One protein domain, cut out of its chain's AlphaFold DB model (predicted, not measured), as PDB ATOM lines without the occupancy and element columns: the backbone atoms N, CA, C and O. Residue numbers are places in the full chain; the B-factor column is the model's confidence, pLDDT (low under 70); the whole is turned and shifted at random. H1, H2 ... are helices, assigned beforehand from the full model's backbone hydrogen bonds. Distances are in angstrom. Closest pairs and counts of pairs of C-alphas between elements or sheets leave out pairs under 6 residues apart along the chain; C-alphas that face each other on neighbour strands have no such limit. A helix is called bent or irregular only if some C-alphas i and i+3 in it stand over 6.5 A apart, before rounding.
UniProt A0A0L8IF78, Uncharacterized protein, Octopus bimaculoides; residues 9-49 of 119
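This is residues 9 to 49 of the 119 residues of an uncharacterized protein of Octopus bimaculoides (UniProt A0A0L8IF78). One long helix, H2, makes a rod, and the short helix H1 is set crosswise beyond its first end, like the foot of an L. The two are joined by residues 15 to 18 and have no packing between them. The printed part has 41 residues with two named helices, H1 then H2, no named strand, and is all helix. It is extended, with a radius of gyration of the C-alphas of 17.3 A and spans of 54 by 16 by 8 A.

H2, residues 19 to 48, runs 42.4 A from C-alpha 19 at (-57.048, 8.354, -33.804) to C-alpha 48 at (-30.164, 4.257, -66.305). H2 is neither bent nor irregular, but only just: C-alphas 29 and 32 are 6.4 A apart. H1, residues 9 to 14, begins at C-alpha 9 at (-51.608, -2.472, -21.666).

H1 and H2 are apart, with no C-alpha of one within 8 A of the other, and a tight link of 4 residues joins them. In H1 every O i to N i+4 pair is within hydrogen-bond range; in H2, 24 of 26 are.

The C-alphas of Gly 10 and Thr 49, the two farthest apart, are 54.9 A apart. Residues 9 to 49 stand free. The printed part has no cut. The mean pLDDT of the printed part is 77.3, with residues 14 to 19 and 47 under 70.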
ATOM      1  N   ASP A   9     -50.237  -2.388 -21.159       74.38
ATOM      2  CA  ASP A   9     -51.608  -2.472 -21.666       74.38
ATOM      3  C   ASP A   9     -52.489  -1.362 -21.075       74.38
ATOM      4  O   ASP A   9     -53.263  -0.727 -21.799       74.38
ATOM      5  N   GLY A  10     -52.316  -1.038 -19.790       74.44
ATOM      6  CA  GLY A  10     -52.954   0.113 -19.148       74.44
ATOM      7  C   GLY A  10     -52.480   1.454 -19.718       74.44
ATOM      8  O   GLY A  10     -53.285   2.369 -19.910       74.44
ATOM      9  N   ILE A  11     -51.198   1.573 -20.077       76.06
ATOM     10  CA  ILE A  11     -50.671   2.760 -20.773       76.06
ATOM     11  C   ILE A  11     -51.290   2.873 -22.171       76.06
ATOM     12  O   ILE A  11     -51.793   3.934 -22.535       76.06
ATOM     13  N   MET A  12     -51.327   1.778 -22.934       70.44
ATOM     14  CA  MET A  12     -51.902   1.756 -24.281       70.44
ATOM     15  C   MET A  12     -53.405   2.080 -24.268       70.44
ATOM     16  O   MET A  12     -53.889   2.804 -25.131       70.44
ATOM     17  N   THR A  13     -54.128   1.609 -23.248       70.50
ATOM     18  CA  THR A  13     -55.562   1.881 -23.063       70.50
ATOM     19  C   THR A  13     -55.821   3.315 -22.579       70.50
ATOM     20  O   THR A  13     -56.794   3.942 -22.995       70.50
ATOM     21  N   SER A  14     -54.948   3.873 -21.732       69.81
ATOM     22  CA  SER A  14     -55.067   5.254 -21.222       69.81
ATOM     23  C   SER A  14     -54.679   6.328 -22.243       69.81
ATOM     24  O   SER A  14     -55.145   7.462 -22.142       69.81
ATOM     25  N   LEU A  15     -53.913   5.961 -23.274       66.94
ATOM     26  CA  LEU A  15     -53.730   6.756 -24.493       66.94
ATOM     27  C   LEU A  15     -55.028   6.875 -25.332       66.94
ATOM     28  O   LEU A  15     -55.087   7.713 -26.233       66.94
ATOM     29  N   GLY A  16     -56.082   6.115 -24.992       63.81
ATOM     30  CA  GLY A  16     -57.427   6.172 -25.580       63.81
ATOM     31  C   GLY A  16     -57.525   5.548 -26.976       63.81
ATOM     32  O   GLY A  16     -56.512   5.152 -27.544       63.81
ATOM     33  N   ASP A  17     -58.740   5.491 -27.551       64.44
ATOM     34  CA  ASP A  17     -59.021   5.130 -28.962       64.44
ATOM     35  C   ASP A  17     -58.397   6.173 -29.918       64.44
ATOM     36  O   ASP A  17     -59.031   7.039 -30.529       64.44
ATOM     37  N   SER A  18     -57.073   6.120 -29.960       61.16
ATOM     38  CA  SER A  18     -56.109   7.153 -30.301       61.16
ATOM     39  C   SER A  18     -56.031   7.372 -31.811       61.16
ATOM     40  O   SER A  18     -55.043   7.084 -32.484       61.16
ATOM     41  N   LYS A  19     -57.094   7.933 -32.397       63.03
ATOM     42  CA  LYS A  19     -57.048   8.354 -33.804       63.03
ATOM     43  C   LYS A  19     -55.896   9.323 -34.044       63.03
ATOM     44  O   LYS A  19     -55.154   9.134 -34.997       63.03
ATOM     45  N   TYR A  20     -55.705  10.325 -33.186       73.56
ATOM     46  CA  TYR A  20     -54.673  11.340 -33.404       73.56
ATOM     47  C   TYR A  20     -53.255  10.823 -33.158       73.56
ATOM     48  O   TYR A  20     -52.428  10.957 -34.050       73.56
ATOM     49  N   PHE A  21     -52.958  10.193 -32.016       78.44
ATOM     50  CA  PHE A  21     -51.583   9.768 -31.729       78.44
ATOM     51  C   PHE A  21     -51.126   8.612 -32.632       78.44
ATOM     52  O   PHE A  21     -50.008   8.676 -33.147       78.44
ATOM     53  N   HIS A  22     -51.984   7.631 -32.948       77.00
ATOM     54  CA  HIS A  22     -51.634   6.608 -33.943       77.00
ATOM     55  C   HIS A  22     -51.498   7.186 -35.359       77.00
ATOM     56  O   HIS A  22     -50.576   6.799 -36.072       77.00
ATOM     57  N   THR A  23     -52.337   8.153 -35.760       81.12
ATOM     58  CA  THR A  23     -52.192   8.823 -37.069       81.12
ATOM     59  C   THR A  23     -50.910   9.647 -37.134       81.12
ATOM     60  O   THR A  23     -50.202   9.597 -38.134       81.12
ATOM     61  N   THR A  24     -50.557  10.374 -36.072       84.38
ATOM     62  CA  THR A  24     -49.311  11.147 -36.011       84.38
ATOM     63  C   THR A  24     -48.089  10.234 -36.061       84.38
ATOM     64  O   THR A  24     -47.187  10.487 -36.852       84.38
ATOM     65  N   GLN A  25     -48.073   9.145 -35.285       84.00
ATOM     66  CA  GLN A  25     -47.020   8.124 -35.346       84.00
ATOM     67  C   GLN A  25     -46.904   7.525 -36.752       84.00
ATOM     68  O   GLN A  25     -45.805   7.442 -37.293       84.00
ATOM     69  N   TYR A  26     -48.032   7.181 -37.377       83.94
ATOM     70  CA  TYR A  26     -48.070   6.650 -38.737       83.94
ATOM     71  C   TYR A  26     -47.507   7.644 -39.765       83.94
ATOM     72  O   TYR A  26     -46.654   7.280 -40.568       83.94
ATOM     73  N   ILE A  27     -47.909   8.917 -39.706       87.06
ATOM     74  CA  ILE A  27     -47.397   9.970 -40.596       87.06
ATOM     75  C   ILE A  27     -45.885  10.156 -40.408       87.06
ATOM     76  O   ILE A  27     -45.150  10.204 -41.395       87.06
ATOM     77  N   ILE A  28     -45.413  10.215 -39.157       88.38
ATOM     78  CA  ILE A  28     -43.984  10.342 -38.834       88.38
ATOM     79  C   ILE A  28     -43.185   9.162 -39.396       88.38
ATOM     80  O   ILE A  28     -42.049   9.350 -39.821       88.38
ATOM     81  N   LEU A  29     -43.770   7.965 -39.430       88.12
ATOM     82  CA  LEU A  29     -43.114   6.759 -39.930       88.12
ATOM     83  C   LEU A  29     -43.157   6.673 -41.468       88.12
ATOM     84  O   LEU A  29     -42.181   6.259 -42.089       88.12
ATOM     85  N   CYS A  30     -44.242   7.123 -42.104       86.25
ATOM     86  CA  CYS A  30     -44.413   7.063 -43.558       86.25
ATOM     87  C   CYS A  30     -43.649   8.147 -44.333       86.25
ATOM     88  O   CYS A  30     -43.112   7.855 -45.401       86.25
ATOM     89  N   ILE A  31     -43.573   9.385 -43.829       87.31
ATOM     90  CA  ILE A  31     -42.852  10.486 -44.501       87.31
ATOM     91  C   ILE A  31     -41.390  10.130 -44.839       87.31
ATOM     92  O   ILE A  31     -41.000  10.297 -45.997       87.31
ATOM     93  N   PRO A  32     -40.560   9.624 -43.905       87.56
ATOM     94  CA  PRO A  32     -39.174   9.293 -44.217       87.56
ATOM     95  C   PRO A  32     -39.065   8.144 -45.225       87.56
ATOM     96  O   PRO A  32     -38.171   8.171 -46.066       87.56
ATOM     97  N   ILE A  33     -39.996   7.183 -45.211       87.44
ATOM     98  CA  ILE A  33     -40.032   6.097 -46.203       87.44
ATOM     99  C   ILE A  33     -40.240   6.666 -47.613       87.44
ATOM    100  O   ILE A  33     -39.518   6.279 -48.530       87.44
ATOM    101  N   LEU A  34     -41.156   7.627 -47.778       84.12
ATOM    102  CA  LEU A  34     -41.391   8.296 -49.065       84.12
ATOM    103  C   LEU A  34     -40.169   9.097 -49.540       84.12
ATOM    104  O   LEU A  34     -39.852   9.112 -50.732       84.12
ATOM    105  N   LEU A  35     -39.453   9.750 -48.622       83.38
ATOM    106  CA  LEU A  35     -38.231  10.484 -48.961       83.38
ATOM    107  C   LEU A  35     -37.113   9.534 -49.409       83.38
ATOM    108  O   LEU A  35     -36.461   9.781 -50.425       83.38
ATOM    109  N   VAL A  36     -36.906   8.427 -48.695       85.44
ATOM    110  CA  VAL A  36     -35.881   7.429 -49.041       85.44
ATOM    111  C   VAL A  36     -36.210   6.729 -50.360       85.44
ATOM    112  O   VAL A  36     -35.319   6.554 -51.197       85.44
ATOM    113  N   SER A  37     -37.478   6.380 -50.598       82.00
ATOM    114  CA  SER A  37     -37.889   5.776 -51.867       82.00
ATOM    115  C   SER A  37     -37.657   6.734 -53.032       82.00
ATOM    116  O   SER A  37     -37.088   6.334 -54.042       82.00
ATOM    117  N   THR A  38     -38.008   8.013 -52.874       80.19
ATOM    118  CA  THR A  38     -37.815   9.032 -53.919       80.19
ATOM    119  C   THR A  38     -36.336   9.195 -54.276       80.19
ATOM    120  O   THR A  38     -35.981   9.175 -55.451       80.19
ATOM    121  N   ASN A  39     -35.453   9.264 -53.274       78.94
ATOM    122  CA  ASN A  39     -34.005   9.299 -53.504       78.94
ATOM    123  C   ASN A  39     -33.508   8.044 -54.238       78.94
ATOM    124  O   ASN A  39     -32.716   8.147 -55.170       78.94
ATOM    125  N   SER A  40     -34.008   6.865 -53.863       77.81
ATOM    126  CA  SER A  40     -33.635   5.603 -54.513       77.81
ATOM    127  C   SER A  40     -34.052   5.574 -55.988       77.81
ATOM    128  O   SER A  40     -33.273   5.147 -56.839       77.81
ATOM    129  N   PHE A  41     -35.238   6.094 -56.316       78.12
ATOM    130  CA  PHE A  41     -35.686   6.219 -57.705       78.12
ATOM    131  C   PHE A  41     -34.824   7.190 -58.515       78.12
ATOM    132  O   PHE A  41     -34.513   6.890 -59.667       78.12
ATOM    133  N   PHE A  42     -34.376   8.304 -57.927       78.56
ATOM    134  CA  PHE A  42     -33.444   9.211 -58.601       78.56
ATOM    135  C   PHE A  42     -32.114   8.531 -58.932       78.56
ATOM    136  O   PHE A  42     -31.626   8.682 -60.051       78.56
ATOM    137  N   TYR A  43     -31.555   7.732 -58.018       75.50
ATOM    138  CA  TYR A  43     -30.334   6.967 -58.303       75.50
ATOM    139  C   TYR A  43     -30.516   5.999 -59.470       75.50
ATOM    140  O   TYR A  43     -29.659   5.942 -60.349       75.50
ATOM    141  N   VAL A  44     -31.640   5.279 -59.516       76.06
ATOM    142  CA  VAL A  44     -31.953   4.391 -60.644       76.06
ATOM    143  C   VAL A  44     -32.101   5.195 -61.936       76.06
ATOM    144  O   VAL A  44     -31.546   4.804 -62.959       76.06
ATOM    145  N   TYR A  45     -32.778   6.341 -61.908       73.25
ATOM    146  CA  TYR A  45     -32.957   7.188 -63.090       73.25
ATOM    147  C   TYR A  45     -31.622   7.718 -63.643       73.25
ATOM    148  O   TYR A  45     -31.339   7.590 -64.835       73.25
ATOM    149  N   PHE A  46     -30.746   8.242 -62.781       71.56
ATOM    150  CA  PHE A  46     -29.422   8.707 -63.207       71.56
ATOM    151  C   PHE A  46     -28.523   7.562 -63.680       71.56
ATOM    152  O   PHE A  46     -27.834   7.713 -64.685       71.56
ATOM    153  N   ALA A  47     -28.562   6.407 -63.010       68.75
ATOM    154  CA  ALA A  47     -27.791   5.232 -63.413       68.75
ATOM    155  C   ALA A  47     -28.283   4.611 -64.733       68.75
ATOM    156  O   ALA A  47     -27.512   3.961 -65.433       68.75
ATOM    157  N   THR A  48     -29.560   4.799 -65.078       70.00
ATOM    158  CA  THR A  48     -30.164   4.257 -66.305       70.00
ATOM    159  C   THR A  48     -30.106   5.215 -67.489       70.00
ATOM    160  O   THR A  48     -30.332   4.778 -68.619       70.00
ATOM    161  N   THR A  49     -29.774   6.490 -67.266       74.44
ATOM    162  CA  THR A  49     -29.647   7.469 -68.348       74.44
ATOM    163  C   THR A  49     -28.421   7.124 -69.204       74.44
ATOM    164  O   THR A  49     -27.296   7.144 -68.697       74.44
TER     165      THR A  49